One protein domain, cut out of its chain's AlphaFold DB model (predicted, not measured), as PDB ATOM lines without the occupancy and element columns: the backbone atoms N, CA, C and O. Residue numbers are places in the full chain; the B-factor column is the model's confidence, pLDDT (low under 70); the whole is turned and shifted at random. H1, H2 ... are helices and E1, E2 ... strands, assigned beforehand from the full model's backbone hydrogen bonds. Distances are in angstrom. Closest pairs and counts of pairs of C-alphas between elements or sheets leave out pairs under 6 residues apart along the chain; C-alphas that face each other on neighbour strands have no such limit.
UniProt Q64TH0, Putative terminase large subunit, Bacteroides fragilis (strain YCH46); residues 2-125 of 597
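AT A GLANCE: This is residues 2 to 125 of the 597 residues of the protein "Putative terminase large subunit" of Bacteroides fragilis (strain YCH46) (UniProt Q64TH0). A loose group of crossing helices has H6 near its middle, with H3 and H5 packing on it and H4 near it. H1 packs on one end of H4 and runs outward, its residues 3 to 8 sticking out, while the small hairpin of E1 and E2 runs away at another end, with residues 118 to 123 sticking out. The 124 printed residues hold, in order, H1, H2, H3, H4, H5, H6, E1 and E2; the sheet, E1 - E2, is antiparallel and the class is mostly helix. The whole is loose, with a radius of gyration of the C-alphas of 17.8 A, and spans 54 by 49 by 28 A.

IN THESE COORDINATES: Find C-alpha 113 at (125.558, 209.125, 118.083); from there E1, residues 113 to 119, runs 18.7 A. E2, residues 122 to 125, ends at C-alpha 125, (125.591, 219.221, 117.922), after 9.8 A. Look before E1 for H6, residues 101 to 112, 15.2 A, and H5, residues 73 to 85, 18.5 A. H4, residues 53 to 68, is 22.7 A long, and H3, residues 35 to 46, 16.6 A. H2 is residues 25 to 28, 5.5 A. The longest helix, H1, residues 3 to 21, starts at C-alpha 3, (121.720, 175.426, 139.380), and runs 26.5 A.

HOW THE PARTS SIT: Start at the hairpin E1 and E2, where N 117 and O 124 are 2.8 A apart and N 119 and O 122 2.9 A, within hydrogen-bond range. Residues 70 to 71 pair antiparallel with residues 113 to 114 of E1. Next, H6 touches H5, closest at the C-alphas of Val 76 and Ala 108, 5.4 A, at a steep tilt of 51 degrees, opposite ways. With residues 101 to 105 alone H6 touches residues 36 to 40 of H3, closest at the C-alphas of Arg 36 and Pro 101, 4.8 A, at a steep tilt of 63 degrees. H4 and H6 are close but not clearly touching; the closest C-alphas, of Phe 62 and Ser 109, are 6.9 A apart. H3 and H4 only just touch, with 3 pairs of C-alphas within 8 A, closest at Ile 44 and Ile 56, 7.0 A. Residues 13 to 20 of H1 touch residues 53 to 60 of H4, closest at the C-alphas of Lys 13 and Leu 53, 5.5 A, at a shallow tilt of 34 degrees, only just short of steep. H2 is close to but not clearly touching H3, the C-alphas of Leu 25 and Arg 38 being 7.7 A apart. In H1, H3, H4, H5 and H6 every O i to N i+4 pair is within hydrogen-bond range; H2 is too short for one.

THE WHOLE: Look at Lys 3 and Gly 121 for the two farthest C-alphas, 57.6 A apart. The printed part has no cut. The link from H5 to H6, residues 86 to 100, is long. Residue 2 alone is under 70 in pLDDT; the mean of the printed part is 95.3.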
ATOM      1  N   THR A   2     125.122 178.058 141.764       66.06
ATOM      2  CA  THR A   2     124.088 177.021 141.962       66.06
ATOM      3  C   THR A   2     123.352 176.753 140.641       66.06
ATOM      4  O   THR A   2     123.484 177.528 139.698       66.06
ATOM      5  N   LYS A   3     122.582 175.660 140.553       73.88
ATOM      6  CA  LYS A   3     121.720 175.426 139.380       73.88
ATOM      7  C   LYS A   3     120.628 176.494 139.256       73.88
ATOM      8  O   LYS A   3     120.327 176.910 138.147       73.88
ATOM      9  N   ASP A   4     120.101 176.968 140.382       76.12
ATOM     10  CA  ASP A   4     119.076 178.016 140.401       76.12
ATOM     11  C   ASP A   4     119.643 179.365 139.929       76.12
ATOM     12  O   ASP A   4     119.011 180.053 139.136       76.12
ATOM     13  N   GLU A   5     120.864 179.717 140.357       73.69
ATOM     14  CA  GLU A   5     121.587 180.905 139.874       73.69
ATOM     15  C   GLU A   5     121.862 180.814 138.364       73.69
ATOM     16  O   GLU A   5     121.711 181.804 137.653       73.69
ATOM     17  N   GLU A   6     122.231 179.629 137.865       82.94
ATOM     18  CA  GLU A   6     122.410 179.391 136.429       82.94
ATOM     19  C   GLU A   6     121.115 179.605 135.648       82.94
ATOM     20  O   GLU A   6     121.102 180.278 134.618       82.94
ATOM     21  N   GLU A   7     120.025 179.005 136.124       89.56
ATOM     22  CA  GLU A   7     118.732 179.074 135.464       89.56
ATOM     23  C   GLU A   7     118.204 180.512 135.438       89.56
ATOM     24  O   GLU A   7     117.698 180.965 134.410       89.56
ATOM     25  N   GLU A   8     118.383 181.255 136.529       88.62
ATOM     26  CA  GLU A   8     118.016 182.667 136.598       88.62
ATOM     27  C   GLU A   8     118.862 183.522 135.646       88.62
ATOM     28  O   GLU A   8     118.320 184.305 134.865       88.62
ATOM     29  N   ALA A   9     120.182 183.318 135.613       87.50
ATOM     30  CA  ALA A   9     121.061 184.034 134.692       87.50
ATOM     31  C   ALA A   9     120.695 183.762 133.217       87.50
ATOM     32  O   ALA A   9     120.660 184.684 132.393       87.50
ATOM     33  N   ARG A  10     120.341 182.513 132.882       94.50
ATOM     34  CA  ARG A  10     119.841 182.135 131.549       94.50
ATOM     35  C   ARG A  10     118.498 182.796 131.228       94.50
ATOM     36  O   ARG A  10     118.325 183.286 130.112       94.50
ATOM     37  N   LYS A  11     117.564 182.865 132.185       96.00
ATOM     38  CA  LYS A  11     116.271 183.562 132.019       96.00
ATOM     39  C   LYS A  11     116.464 185.051 131.752       96.00
ATOM     40  O   LYS A  11     115.843 185.585 130.832       96.00
ATOM     41  N   ILE A  12     117.356 185.706 132.496       94.81
ATOM     42  CA  ILE A  12     117.701 187.121 132.296       94.81
ATOM     43  C   ILE A  12     118.258 187.344 130.884       94.81
ATOM     44  O   ILE A  12     117.798 188.241 130.172       94.81
ATOM     45  N   LYS A  13     119.201 186.502 130.443       97.44
ATOM     46  CA  LYS A  13     119.747 186.567 129.080       97.44
ATOM     47  C   LYS A  13     118.662 186.391 128.022       97.44
ATOM     48  O   LYS A  13     118.584 187.197 127.095       97.44
ATOM     49  N   LEU A  14     117.801 185.388 128.182       97.62
ATOM     50  CA  LEU A  14     116.725 185.105 127.238       97.62
ATOM     51  C   LEU A  14     115.716 186.257 127.146       97.62
ATOM     52  O   LEU A  14     115.290 186.604 126.048       97.62
ATOM     53  N   LYS A  15     115.375 186.890 128.274       97.56
ATOM     54  CA  LYS A  15     114.495 188.064 128.307       97.56
ATOM     55  C   LYS A  15     115.048 189.204 127.448       97.56
ATOM     56  O   LYS A  15     114.351 189.713 126.576       97.56
ATOM     57  N   HIS A  16     116.308 189.587 127.655       97.75
ATOM     58  CA  HIS A  16     116.921 190.665 126.871       97.75
ATOM     59  C   HIS A  16     117.115 190.293 125.402       97.75
ATOM     60  O   HIS A  16     116.980 191.146 124.527       97.75
ATOM     61  N   TYR A  17     117.386 189.021 125.116       98.25
ATOM     62  CA  TYR A  17     117.430 188.520 123.749       98.25
ATOM     63  C   TYR A  17     116.077 188.688 123.042       98.25
ATOM     64  O   TYR A  17     116.033 189.232 121.943       98.25
ATOM     65  N   GLN A  18     114.967 188.324 123.693       98.06
ATOM     66  CA  GLN A  18     113.619 188.503 123.139       98.06
ATOM     67  C   GLN A  18     113.289 189.975 122.860       98.06
ATOM     68  O   GLN A  18     112.687 190.282 121.830       98.06
ATOM     69  N   GLU A  19     113.720 190.890 123.736       96.88
ATOM     70  CA  GLU A  19     113.599 192.333 123.501       96.88
ATOM     71  C   GLU A  19     114.328 192.739 122.210       96.88
ATOM     72  O   GLU A  19     113.739 193.420 121.372       96.88
ATOM     73  N   VAL A  20     115.559 192.261 121.989       97.50
ATOM     74  CA  VAL A  20     116.322 192.526 120.753       97.50
ATOM     75  C   VAL A  20     115.653 191.903 119.522       97.50
ATOM     76  O   VAL A  20     115.542 192.570 118.494       97.50
ATOM     77  N   CYS A  21     115.151 190.669 119.615       97.69
ATOM     78  CA  CYS A  21     114.438 190.002 118.519       97.69
ATOM     79  C   CYS A  21     113.153 190.728 118.101       97.69
ATOM     80  O   CYS A  21     112.725 190.602 116.957       97.69
ATOM     81  N   SER A  22     112.528 191.478 119.013       97.00
ATOM     82  CA  SER A  22     111.301 192.230 118.727       97.00
ATOM     83  C   SER A  22     111.534 193.517 117.921       97.00
ATOM     84  O   SER A  22     110.581 194.126 117.431       97.00
ATOM     85  N   ILE A  23     112.793 193.939 117.759       97.00
ATOM     86  CA  ILE A  23     113.153 195.183 117.078       97.00
ATOM     87  C   ILE A  23     112.985 195.023 115.567       97.00
ATOM     88  O   ILE A  23     113.653 194.217 114.920       97.00
ATOM     89  N   ASN A  24     112.150 195.870 114.965       96.25
ATOM     90  CA  ASN A  24     112.050 195.956 113.512       96.25
ATOM     91  C   ASN A  24     113.259 196.719 112.934       96.25
ATOM     92  O   ASN A  24     113.291 197.951 112.914       96.25
ATOM     93  N   LEU A  25     114.254 195.974 112.442       96.12
ATOM     94  CA  LEU A  25     115.511 196.519 111.914       96.12
ATOM     95  C   LEU A  25     115.332 197.456 110.706       96.12
ATOM     96  O   LEU A  25     116.174 198.335 110.487       96.12
ATOM     97  N   ASP A  26     114.257 197.301 109.928       94.56
ATOM     98  CA  ASP A  26     114.011 198.110 108.728       94.56
ATOM     99  C   ASP A  26     113.731 199.578 109.075       94.56
ATOM    100  O   ASP A  26     114.163 200.478 108.347       94.56
ATOM    101  N   ASN A  27     113.140 199.833 110.249       95.81
ATOM    102  CA  ASN A  27     112.891 201.184 110.758       95.81
ATOM    103  C   ASN A  27     114.188 201.989 110.951       95.81
ATOM    104  O   ASN A  27     114.189 203.214 110.841       95.81
ATOM    105  N   TYR A  28     115.313 201.309 111.186       96.19
ATOM    106  CA  TYR A  28     116.591 201.943 111.506       96.19
ATOM    107  C   TYR A  28     117.521 202.119 110.304       96.19
ATOM    108  O   TYR A  28     118.610 202.679 110.469       96.19
ATOM    109  N   ARG A  29     117.140 201.638 109.111       94.88
ATOM    110  CA  ARG A  29     117.879 201.819 107.844       94.88
ATOM    111  C   ARG A  29     119.400 201.627 107.964       94.88
ATOM    112  O   ARG A  29     120.191 202.397 107.431       94.88
ATOM    113  N   LEU A  30     119.837 200.587 108.677       96.00
ATOM    114  CA  LEU A  30     121.253 200.374 109.034       96.00
ATOM    115  C   LEU A  30     122.200 200.325 107.823       96.00
ATOM    116  O   LEU A  30     123.342 200.785 107.895       96.00
ATOM    117  N   HIS A  31     121.698 199.821 106.694       92.88
ATOM    118  CA  HIS A  31     122.400 199.757 105.413       92.88
ATOM    119  C   HIS A  31     122.801 201.141 104.877       92.88
ATOM    120  O   HIS A  31     123.814 201.252 104.188       92.88
ATOM    121  N   GLU A  32     122.061 202.201 105.227       94.06
ATOM    122  CA  GLU A  32     122.433 203.574 104.892       94.06
ATOM    123  C   GLU A  32     123.706 204.011 105.615       94.06
ATOM    124  O   GLU A  32     124.250 205.037 105.239       94.06
ATOM    125  N   THR A  33     124.197 203.291 106.630       96.50
ATOM    126  CA  THR A  33     125.518 203.528 107.234       96.50
ATOM    127  C   THR A  33     126.542 202.554 106.661       96.50
ATOM    128  O   THR A  33     127.480 202.984 105.996       96.50
ATOM    129  N   ASP A  34     126.339 201.257 106.893       98.12
ATOM    130  CA  ASP A  34     127.119 200.149 106.336       98.12
ATOM    131  C   ASP A  34     126.315 198.852 106.530       98.12
ATOM    132  O   ASP A  34     125.828 198.584 107.630       98.12
ATOM    133  N   HIS A  35     126.173 198.032 105.484       97.50
ATOM    134  CA  HIS A  35     125.415 196.773 105.547       97.50
ATOM    135  C   HIS A  35     125.891 195.813 106.655       97.50
ATOM    136  O   HIS A  35     125.091 195.046 107.187       97.50
ATOM    137  N   ARG A  36     127.166 195.882 107.056       98.31
ATOM    138  CA  ARG A  36     127.739 195.030 108.104       98.31
ATOM    139  C   ARG A  36     127.188 195.309 109.500       98.31
ATOM    140  O   ARG A  36     127.284 194.429 110.348       98.31
ATOM    141  N   LEU A  37     126.584 196.479 109.739       97.69
ATOM    142  CA  LEU A  37     125.836 196.723 110.979       97.69
ATOM    143  C   LEU A  37     124.655 195.773 111.104       97.69
ATOM    144  O   LEU A  37     124.452 195.180 112.156       97.69
ATOM    145  N   ARG A  38     123.897 195.624 110.013       97.62
ATOM    146  CA  ARG A  38     122.754 194.720 109.977       97.62
ATOM    147  C   ARG A  38     123.209 193.275 110.146       97.62
ATOM    148  O   ARG A  38     122.652 192.594 110.990       97.62
ATOM    149  N   LEU A  39     124.273 192.869 109.445       97.88
ATOM    150  CA  LEU A  39     124.824 191.514 109.561       97.88
ATOM    151  C   LEU A  39     125.192 191.146 111.002       97.88
ATOM    152  O   LEU A  39     124.872 190.052 111.434       97.88
ATOM    153  N   TYR A  40     125.841 192.044 111.750       98.12
ATOM    154  CA  TYR A  40     126.201 191.765 113.146       98.12
ATOM    155  C   TYR A  40     124.977 191.621 114.061       98.12
ATOM    156  O   TYR A  40     124.957 190.784 114.953       98.12
ATOM    157  N   ILE A  41     123.946 192.439 113.843       98.00
ATOM    158  CA  ILE A  41     122.726 192.401 114.657       98.00
ATOM    159  C   ILE A  41     121.880 191.171 114.309       98.00
ATOM    160  O   ILE A  41     121.329 190.539 115.204       98.00
ATOM    161  N   GLU A  42     121.808 190.803 113.029       97.69
ATOM    162  CA  GLU A  42     121.147 189.575 112.576       97.69
ATOM    163  C   GLU A  42     121.869 188.315 113.071       97.69
ATOM    164  O   GLU A  42     121.190 187.369 113.452       97.69
ATOM    165  N   ASP A  43     123.207 188.320 113.135       97.25
ATOM    166  CA  ASP A  43     124.011 187.246 113.745       97.25
ATOM    167  C   ASP A  43     123.571 187.014 115.200       97.25
ATOM    168  O   ASP A  43     123.144 185.913 115.548       97.25
ATOM    169  N   ILE A  44     123.488 188.094 115.993       96.88
ATOM    170  CA  ILE A  44     123.009 188.046 117.384       96.88
ATOM    171  C   ILE A  44     121.570 187.543 117.490       96.88
ATOM    172  O   ILE A  44     121.273 186.727 118.358       96.88
ATOM    173  N   ILE A  45     120.673 188.012 116.620       96.62
ATOM    174  CA  ILE A  45     119.269 187.578 116.606       96.62
ATOM    175  C   ILE A  45     119.148 186.103 116.203       96.62
ATOM    176  O   ILE A  45     118.207 185.441 116.632       96.62
ATOM    177  N   SER A  46     120.073 185.572 115.403       96.81
ATOM    178  CA  SER A  46     119.975 184.211 114.870       96.81
ATOM    179  C   SER A  46     120.303 183.111 115.882       96.81
ATOM    180  O   SER A  46     119.750 182.017 115.767       96.81
ATOM    181  N   ASP A  47     121.156 183.388 116.873       95.56
ATOM    182  CA  ASP A  47     121.612 182.384 117.836       95.56
ATOM    183  C   ASP A  47     121.969 183.004 119.200       95.56
ATOM    184  O   ASP A  47     123.059 183.531 119.410       95.56
ATOM    185  N   VAL A  48     121.063 182.888 120.175       95.75
ATOM    186  CA  VAL A  48     121.292 183.378 121.547       95.75
ATOM    187  C   VAL A  48     122.474 182.693 122.248       95.75
ATOM    188  O   VAL A  48     123.103 183.297 123.119       95.75
ATOM    189  N   GLU A  49     122.801 181.448 121.894       95.25
ATOM    190  CA  GLU A  49     123.880 180.686 122.528       95.25
ATOM    191  C   GLU A  49     125.252 181.043 121.954       95.25
ATOM    192  O   GLU A  49     126.254 180.898 122.654       95.25
ATOM    193  N   ALA A  50     125.321 181.573 120.729       96.44
ATOM    194  CA  ALA A  50     126.570 182.023 120.112       96.44
ATOM    195  C   ALA A  50     127.126 183.324 120.719       96.44
ATOM    196  O   ALA A  50     128.324 183.586 120.599       96.44
ATOM    197  N   HIS A  51     126.288 184.109 121.404       97.56
ATOM    198  CA  HIS A  51     126.641 185.428 121.933       97.56
ATOM    199  C   HIS A  51     126.505 185.487 123.448       97.56
ATOM    200  O   HIS A  51     125.662 184.814 124.038       97.56
ATOM    201  N   ASN A  52     127.337 186.296 124.099       97.50
ATOM    202  CA  ASN A  52     127.243 186.497 125.543       97.50
ATOM    203  C   ASN A  52     126.180 187.550 125.902       97.50
ATOM    204  O   ASN A  52     125.806 188.386 125.074       97.50
ATOM    205  N   LEU A  53     125.707 187.542 127.152       98.25
ATOM    206  CA  LEU A  53     124.714 188.501 127.655       98.25
ATOM    207  C   LEU A  53     125.052 189.966 127.318       98.25
ATOM    208  O   LEU A  53     124.171 190.741 126.945       98.25
ATOM    209  N   TYR A  54     126.318 190.364 127.436       98.44
ATOM    210  CA  TYR A  54     126.727 191.756 127.258       98.44
ATOM    211  C   TYR A  54     126.767 192.188 125.786       98.44
ATOM    212  O   TYR A  54     126.603 193.375 125.509       98.44
ATOM    213  N   GLU A  55     126.910 191.259 124.835       98.19
ATOM    214  CA  GLU A  55     126.705 191.550 123.407       98.19
ATOM    215  C   GLU A  55     125.238 191.889 123.123       98.19
ATOM    216  O   GLU A  55     124.948 192.892 122.469       98.19
ATOM    217  N   ILE A  56     124.317 191.094 123.674       98.62
ATOM    218  CA  ILE A  56     122.867 191.292 123.535       98.62
ATOM    219  C   ILE A  56     122.461 192.638 124.149       98.62
ATOM    220  O   ILE A  56     121.787 193.445 123.506       98.62
ATOM    221  N   LEU A  57     122.932 192.924 125.366       98.62
ATOM    222  CA  LEU A  57     122.685 194.201 126.037       98.62
ATOM    223  C   LEU A  57     123.273 195.394 125.271       98.62
ATOM    224  O   LEU A  57     122.635 196.444 125.201       98.62
ATOM    225  N   ALA A  58     124.450 195.248 124.655       98.62
ATOM    226  CA  ALA A  58     125.037 196.303 123.834       98.62
ATOM    227  C   ALA A  58     124.186 196.613 122.592       98.62
ATOM    228  O   ALA A  58     124.004 197.785 122.260       98.62
ATOM    229  N   VAL A  59     123.622 195.597 121.925       98.56
ATOM    230  CA  VAL A  59     122.697 195.797 120.794       98.56
ATOM    231  C   VAL A  59     121.386 196.428 121.250       98.56
ATOM    232  O   VAL A  59     120.923 197.387 120.634       98.56
ATOM    233  N   ARG A  60     120.811 195.955 122.358       98.31
ATOM    234  CA  ARG A  60     119.621 196.569 122.962       98.31
ATOM    235  C   ARG A  60     119.851 198.057 123.238       98.31
ATOM    236  O   ARG A  60     119.074 198.899 122.791       98.31
ATOM    237  N   ARG A  61     120.957 198.390 123.913       98.06
ATOM    238  CA  ARG A  61     121.341 199.773 124.223       98.06
ATOM    239  C   ARG A  61     121.583 200.594 122.957       98.06
ATOM    240  O   ARG A  61     121.151 201.737 122.899       98.06
ATOM    241  N   PHE A  62     122.203 200.021 121.923       98.50
ATOM    242  CA  PHE A  62     122.377 200.694 120.633       98.50
ATOM    243  C   PHE A  62     121.041 201.197 120.073       98.50
ATOM    244  O   PHE A  62     120.958 202.356 119.676       98.50
ATOM    245  N   PHE A  63     119.988 200.377 120.080       98.31
ATOM    246  CA  PHE A  63     118.675 200.805 119.591       98.31
ATOM    247  C   PHE A  63     117.991 201.823 120.505       98.31
ATOM    248  O   PHE A  63     117.466 202.810 120.000       98.31
ATOM    249  N   MET A  64     118.116 201.684 121.828       97.62
ATOM    250  CA  MET A  64     117.651 202.724 122.758       97.62
ATOM    251  C   MET A  64     118.289 204.090 122.452       97.62
ATOM    252  O   MET A  64     117.606 205.112 122.404       97.62
ATOM    253  N   LEU A  65     119.598 204.118 122.178       98.25
ATOM    254  CA  LEU A  65     120.293 205.345 121.788       98.25
ATOM    255  C   LEU A  65     119.876 205.833 120.394       98.25
ATOM    256  O   LEU A  65     119.858 207.038 120.155       98.25
ATOM    257  N   ARG A  66     119.525 204.926 119.471       97.69
ATOM    258  CA  ARG A  66     119.009 205.283 118.136       97.69
ATOM    259  C   ARG A  66     117.656 205.979 118.194       97.69
ATOM    260  O   ARG A  66     117.396 206.786 117.306       97.69
ATOM    261  N   ASP A  67     116.851 205.683 119.207       97.50
ATOM    262  CA  ASP A  67     115.555 206.325 119.426       97.50
ATOM    263  C   ASP A  67     115.694 207.677 120.147       97.50
ATOM    264  O   ASP A  67     114.889 208.581 119.928       97.50
ATOM    265  N   LYS A  68     116.728 207.836 120.986       97.69
ATOM    266  CA  LYS A  68     116.944 209.030 121.822       97.69
ATOM    267  C   LYS A  68     117.816 210.110 121.169       97.69
ATOM    268  O   LYS A  68     117.591 211.296 121.399       97.69
ATOM    269  N   TYR A  69     118.819 209.725 120.380       98.38
ATOM    270  CA  TYR A  69     119.882 210.626 119.921       98.38
ATOM    271  C   TYR A  69     119.972 210.748 118.401       98.38
ATOM    272  O   TYR A  69     119.534 209.892 117.633       98.38
ATOM    273  N   VAL A  70     120.618 211.824 117.943       98.31
ATOM    274  CA  VAL A  70     120.837 212.074 116.518       98.31
ATOM    275  C   VAL A  70     121.855 211.074 115.973       98.31
ATOM    276  O   VAL A  70     123.026 211.081 116.351       98.31
ATOM    277  N   TRP A  71     121.435 210.241 115.022       98.25
ATOM    278  CA  TRP A  71     122.331 209.333 114.304       98.25
ATOM    279  C   TRP A  71     122.991 210.023 113.103       98.25
ATOM    280  O   TRP A  71     122.316 210.540 112.213       98.25
ATOM    281  N   ARG A  72     124.328 210.001 113.029       97.69
ATOM    282  CA  ARG A  72     125.110 210.593 111.931       97.69
ATOM    283  C   ARG A  72     125.831 209.527 111.097       97.69
ATOM    284  O   ARG A  72     127.037 209.321 111.263       97.69
ATOM    285  N   PRO A  73     125.161 208.927 110.092       97.81
ATOM    286  CA  PRO A  73     125.734 207.841 109.289       97.81
ATOM    287  C   PRO A  73     127.001 208.268 108.531       97.81
ATOM    288  O   PRO A  73     127.948 207.498 108.384       97.81
ATOM    289  N   ASN A  74     127.066 209.526 108.089       97.69
ATOM    290  CA  ASN A  74     128.198 210.042 107.316       97.69
ATOM    291  C   ASN A  74     129.507 210.110 108.117       97.69
ATOM    292  O   ASN A  74     130.578 209.999 107.521       97.69
ATOM    293  N   LYS A  75     129.446 210.297 109.443       97.12
ATOM    294  CA  LYS A  75     130.642 210.308 110.302       97.12
ATOM    295  C   LYS A  75     131.248 208.906 110.376       97.12
ATOM    296  O   LYS A  75     132.440 208.740 110.128       97.12
ATOM    297  N   VAL A  76     130.395 207.900 110.561       98.25
ATOM    298  CA  VAL A  76     130.774 206.481 110.564       98.25
ATOM    299  C   VAL A  76     131.321 206.045 109.200       98.25
ATOM    300  O   VAL A  76     132.418 205.498 109.130       98.25
ATOM    301  N   LYS A  77     130.622 206.351 108.096       98.12
ATOM    302  CA  LYS A  77     131.074 206.018 106.729       98.12
ATOM    303  C   LYS A  77     132.467 206.541 106.415       98.12
ATOM    304  O   LYS A  77     133.297 205.803 105.892       98.12
ATOM    305  N   LYS A  78     132.718 207.820 106.723       98.00
ATOM    306  CA  LYS A  78     134.028 208.447 106.501       98.00
ATOM    307  C   LYS A  78     135.122 207.687 107.240       98.00
ATOM    308  O   LYS A  78     136.159 207.409 106.647       98.00
ATOM    309  N   PHE A  79     134.867 207.309 108.493       98.38
ATOM    310  CA  PHE A  79     135.825 206.545 109.280       98.38
ATOM    311  C   PHE A  79     136.052 205.130 108.732       98.38
ATOM    312  O   PHE A  79     137.197 204.704 108.640       98.38
ATOM    313  N   ILE A  80     135.001 204.421 108.305       98.38
ATOM    314  CA  ILE A  80     135.127 203.088 107.691       98.38
ATOM    315  C   ILE A  80     135.987 203.159 106.425       98.38
ATOM    316  O   ILE A  80     136.964 202.422 106.303       98.38
ATOM    317  N   VAL A  81     135.674 204.076 105.505       97.94
ATOM    318  CA  VAL A  81     136.453 204.261 104.267       97.94
ATOM    319  C   VAL A  81     137.905 204.609 104.588       97.94
ATOM    320  O   VAL A  81     138.827 204.053 103.991       97.94
ATOM    321  N   PHE A  82     138.115 205.500 105.558       98.19
ATOM    322  CA  PHE A  82     139.446 205.859 106.018       98.19
ATOM    323  C   PHE A  82     140.203 204.642 106.560       98.19
ATOM    324  O   PHE A  82     141.276 204.333 106.047       98.19
ATOM    325  N   TYR A  83     139.630 203.911 107.519       98.12
ATOM    326  CA  TYR A  83     140.214 202.708 108.108       98.12
ATOM    327  C   TYR A  83     140.644 201.705 107.038       98.12
ATOM    328  O   TYR A  83     141.779 201.233 107.040       98.12
ATOM    329  N   GLU A  84     139.747 201.399 106.100       97.50
ATOM    330  CA  GLU A  84     139.977 200.378 105.075       97.50
ATOM    331  C   GLU A  84     140.983 200.822 104.006       97.50
ATOM    332  O   GLU A  84     141.556 199.982 103.310       97.50
ATOM    333  N   SER A  85     141.268 202.124 103.912       96.56
ATOM    334  CA  SER A  85     142.354 202.661 103.086       96.56
ATOM    335  C   SER A  85     143.735 202.557 103.752       96.56
ATOM    336  O   SER A  85     144.761 202.576 103.062       96.56
ATOM    337  N   LEU A  86     143.793 202.411 105.083       96.75
ATOM    338  CA  LEU A  86     145.048 202.289 105.820       96.75
ATOM    339  C   LEU A  86     145.671 200.904 105.630       96.75
ATOM    340  O   LEU A  86     144.993 199.880 105.557       96.75
ATOM    341  N   LYS A  87     147.005 200.866 105.602       94.88
ATOM    342  CA  LYS A  87     147.772 199.619 105.543       94.88
ATOM    343  C   LYS A  87     148.345 199.295 106.919       94.88
ATOM    344  O   LYS A  87     149.202 200.009 107.437       94.88
ATOM    345  N   PHE A  88     147.952 198.163 107.480       93.69
ATOM    346  CA  PHE A  88     148.397 197.713 108.799       93.69
ATOM    347  C   PHE A  88     149.417 196.584 108.686       93.69
ATOM    348  O   PHE A  88     149.563 195.957 107.632       93.69
ATOM    349  N   SER A  89     150.165 196.333 109.759       87.69
ATOM    350  CA  SER A  89     151.082 195.195 109.845       87.69
ATOM    351  C   SER A  89     150.328 193.863 109.646       87.69
ATOM    352  O   SER A  89     149.283 193.630 110.248       87.69
ATOM    353  N   GLY A  90     150.849 192.974 108.796       85.38
ATOM    354  CA  GLY A  90     150.240 191.681 108.466       85.38
ATOM    355  C   GLY A  90     151.264 190.575 108.238       85.38
ATOM    356  O   GLY A  90     152.461 190.838 108.131       85.38
ATOM    357  N   MET A  91     150.796 189.323 108.149       81.38
ATOM    358  CA  MET A  91     151.675 188.150 107.991       81.38
ATOM    359  C   MET A  91     152.477 188.160 106.680       81.38
ATOM    360  O   MET A  91     153.576 187.622 106.635       81.38
ATOM    361  N   LYS A  92     151.942 188.780 105.621       86.81
ATOM    362  CA  LYS A  92     152.584 188.903 104.299       86.81
ATOM    363  C   LYS A  92     153.136 190.312 104.044       86.81
ATOM    364  O   LYS A  92     153.273 190.736 102.902       86.81
ATOM    365  N   GLY A  93     153.406 191.066 105.108       88.88
ATOM    366  CA  GLY A  93     153.711 192.489 105.022       88.88
ATOM    367  C   GLY A  93     152.465 193.352 105.201       88.88
ATOM    368  O   GLY A  93     151.458 192.915 105.760       88.88
ATOM    369  N   ARG A  94     152.564 194.621 104.800       91.00
ATOM    370  CA  ARG A  94     151.535 195.619 105.103       91.00
ATOM    371  C   ARG A  94     150.437 195.655 104.054       91.00
ATOM    372  O   ARG A  94     150.720 195.849 102.876       91.00
ATOM    373  N   GLN A  95     149.197 195.534 104.508       94.00
ATOM    374  CA  GLN A  95     148.017 195.396 103.660       94.00
ATOM    375  C   GLN A  95     146.815 196.120 104.267       94.00
ATOM    376  O   GLN A  95     146.803 196.413 105.465       94.00
ATOM    377  N   CYS A  96     145.832 196.419 103.425       94.62
ATOM    378  CA  CYS A  96     144.543 196.950 103.850       94.62
ATOM    379  C   CYS A  96     143.689 195.825 104.438       94.62
ATOM    380  O   CYS A  96     143.703 194.705 103.925       94.62
ATOM    381  N   TYR A  97     142.933 196.130 105.490       94.00
ATOM    382  CA  TYR A  97     141.981 195.198 106.087       94.00
ATOM    383  C   TYR A  97     140.595 195.821 106.092       94.00
ATOM    384  O   TYR A  97     140.439 196.977 106.480       94.00
ATOM    385  N   LYS A  98     139.595 195.030 105.702       95.19
ATOM    386  CA  LYS A  98     138.193 195.394 105.902       95.19
ATOM    387  C   LYS A  98     137.828 195.251 107.373       95.19
ATOM    388  O   LYS A  98     138.294 194.319 108.032       95.19
ATOM    389  N   LEU A  99     136.980 196.146 107.869       97.06
ATOM    390  CA  LEU A  99     136.387 195.986 109.194       97.06
ATOM    391  C   LEU A  99     135.456 194.767 109.204       97.06
ATOM    392  O   LEU A  99     134.679 194.542 108.272       97.06
ATOM    393  N   THR A 100     135.527 193.976 110.267       97.50
ATOM    394  CA  THR A 100     134.548 192.907 110.528       97.50
ATOM    395  C   THR A 100     133.201 193.501 110.964       97.50
ATOM    396  O   THR A 100     133.185 194.642 111.432       97.50
ATOM    397  N   PRO A 101     132.076 192.765 110.858       98.12
ATOM    398  CA  PRO A 101     130.768 193.251 111.312       98.12
ATOM    399  C   PRO A 101     130.761 193.791 112.746       98.12
ATOM    400  O   PRO A 101     130.338 194.924 112.971       98.12
ATOM    401  N   VAL A 102     131.363 193.057 113.685       97.69
ATOM    402  CA  VAL A 102     131.525 193.502 115.078       97.69
ATOM    403  C   VAL A 102     132.333 194.799 115.201       97.69
ATOM    404  O   VAL A 102     131.971 195.686 115.969       97.69
ATOM    405  N   GLN A 103     133.404 194.971 114.421       98.06
ATOM    406  CA  GLN A 103     134.191 196.208 114.464       98.06
ATOM    407  C   GLN A 103     133.431 197.389 113.852       98.06
ATOM    408  O   GLN A 103     133.555 198.511 114.341       98.06
ATOM    409  N   VAL A 104     132.632 197.157 112.805       98.50
ATOM    410  CA  VAL A 104     131.733 198.182 112.256       98.50
ATOM    411  C   VAL A 104     130.723 198.609 113.320       98.50
ATOM    412  O   VAL A 104     130.561 199.805 113.528       98.50
ATOM    413  N   PHE A 105     130.114 197.664 114.042       98.69
ATOM    414  CA  PHE A 105     129.225 197.965 115.166       98.69
ATOM    415  C   PHE A 105     129.920 198.780 116.268       98.69
ATOM    416  O   PHE A 105     129.384 199.802 116.700       98.69
ATOM    417  N   GLN A 106     131.136 198.392 116.666       98.56
ATOM    418  CA  GLN A 106     131.931 199.117 117.663       98.56
ATOM    419  C   GLN A 106     132.187 200.570 117.238       98.56
ATOM    420  O   GLN A 106     131.830 201.500 117.956       98.56
ATOM    421  N   PHE A 107     132.757 200.793 116.051       98.56
ATOM    422  CA  PHE A 107     133.071 202.151 115.595       98.56
ATOM    423  C   PHE A 107     131.827 202.980 115.277       98.56
ATOM    424  O   PHE A 107     131.827 204.185 115.521       98.56
ATOM    425  N   ALA A 108     130.758 202.363 114.774       98.69
ATOM    426  CA  ALA A 108     129.499 203.059 114.546       98.69
ATOM    427  C   ALA A 108     128.866 203.522 115.861       98.69
ATOM    428  O   ALA A 108     128.385 204.647 115.934       98.69
ATOM    429  N   SER A 109     128.929 202.701 116.911       98.69
ATOM    430  CA  SER A 109     128.434 203.076 118.238       98.69
ATOM    431  C   SER A 109     129.270 204.192 118.869       98.69
ATOM    432  O   SER A 109     128.721 205.102 119.474       98.69
ATOM    433  N   ILE A 110     130.591 204.190 118.667       98.62
ATOM    434  CA  ILE A 110     131.491 205.226 119.207       98.62
ATOM    435  C   ILE A 110     131.353 206.569 118.465       98.62
ATOM    436  O   ILE A 110     131.466 207.636 119.073       98.62
ATOM    437  N   LEU A 111     131.155 206.533 117.143       98.50
ATOM    438  CA  LEU A 111     131.256 207.711 116.270       98.50
ATOM    439  C   LEU A 111     129.913 208.206 115.717       98.50
ATOM    440  O   LEU A 111     129.875 209.267 115.098       98.50
ATOM    441  N   GLY A 112     128.841 207.426 115.854       98.25
ATOM    442  CA  GLY A 112     127.578 207.655 115.150       98.25
ATOM    443  C   GLY A 112     126.535 208.457 115.922       98.25
ATOM    444  O   GLY A 112     125.726 209.125 115.281       98.25
ATOM    445  N   PHE A 113     126.546 208.428 117.255       98.56
ATOM    446  CA  PHE A 113     125.558 209.125 118.083       98.56
ATOM    447  C   PHE A 113     125.979 210.557 118.395       98.56
ATOM    448  O   PHE A 113     127.140 210.805 118.717       98.56
ATOM    449  N   TYR A 114     125.028 211.484 118.310       98.50
ATOM    450  CA  TYR A 114     125.205 212.906 118.576       98.50
ATOM    451  C   TYR A 114     124.041 213.456 119.407       98.50
ATOM    452  O   TYR A 114     122.894 213.039 119.239       98.50
ATOM    453  N   GLN A 115     124.334 214.426 120.264       97.19
ATOM    454  CA  GLN A 115     123.370 215.128 121.099       97.19
ATOM    455  C   GLN A 115     123.451 216.637 120.875       97.19
ATOM    456  O   GLN A 115     124.516 217.172 120.552       97.19
ATOM    457  N   TRP A 116     122.307 217.303 121.005       96.62
ATOM    458  CA  TRP A 116     122.242 218.757 121.022       96.62
ATOM    459  C   TRP A 116     122.586 219.255 122.425       96.62
ATOM    460  O   TRP A 116     122.049 218.748 123.407       96.62
ATOM    461  N   GLU A 117     123.473 220.239 122.502       94.06
ATOM    462  CA  GLU A 117     123.894 220.907 123.731       94.06
ATOM    463  C   GLU A 117     123.719 222.418 123.558       94.06
ATOM    464  O   GLU A 117     123.890 222.946 122.460       94.06
ATOM    465  N   GLU A 118     123.380 223.116 124.639       93.38
ATOM    466  CA  GLU A 118     123.345 224.578 124.671       93.38
ATOM    467  C   GLU A 118     124.639 225.094 125.291       93.38
ATOM    468  O   GLU A 118     124.933 224.815 126.453       93.38
ATOM    469  N   GLU A 119     125.408 225.870 124.534       88.31
ATOM    470  CA  GLU A 119     126.656 226.448 125.018       88.31
ATOM    471  C   GLU A 119     126.829 227.875 124.501       88.31
ATOM    472  O   GLU A 119     126.707 228.154 123.307       88.31
ATOM    473  N   GLY A 120     127.085 228.817 125.415       85.31
ATOM    474  CA  GLY A 120     127.297 230.222 125.057       85.31
ATOM    475  C   GLY A 120     126.125 230.851 124.287       85.31
ATOM    476  O   GLY A 120     126.345 231.720 123.444       85.31
ATOM    477  N   GLY A 121     124.892 230.387 124.536       90.38
ATOM    478  CA  GLY A 121     123.683 230.835 123.836       90.38
ATOM    479  C   GLY A 121     123.524 230.283 122.413       90.38
ATOM    480  O   GLY A 121     122.779 230.862 121.623       90.38
ATOM    481  N   LYS A 122     124.246 229.212 122.061       92.38
ATOM    482  CA  LYS A 122     124.128 228.512 120.780       92.38
ATOM    483  C   LYS A 122     123.816 227.036 121.005       92.38
ATOM    484  O   LYS A 122     124.502 226.368 121.775       92.38
ATOM    485  N   THR A 123     122.886 226.512 120.213       93.81
ATOM    486  CA  THR A 123     122.662 225.073 120.095       93.81
ATOM    487  C   THR A 123     123.760 224.455 119.226       93.81
ATOM    488  O   THR A 123     123.880 224.760 118.033       93.81
ATOM    489  N   VAL A 124     124.564 223.569 119.805       95.31
ATOM    490  CA  VAL A 124     125.650 222.848 119.131       95.31
ATOM    491  C   VAL A 124     125.373 221.351 119.127       95.31
ATOM    492  O   VAL A 124     124.791 220.805 120.058       95.31
ATOM    493  N   LEU A 125     125.762 220.668 118.051       96.06
ATOM    494  CA  LEU A 125     125.591 219.221 117.922       96.06
ATOM    495  C   LEU A 125     126.939 218.534 118.131       96.06
ATOM    496  O   LEU A 125     127.834 218.691 117.298       96.06
TER     497      LEU A 125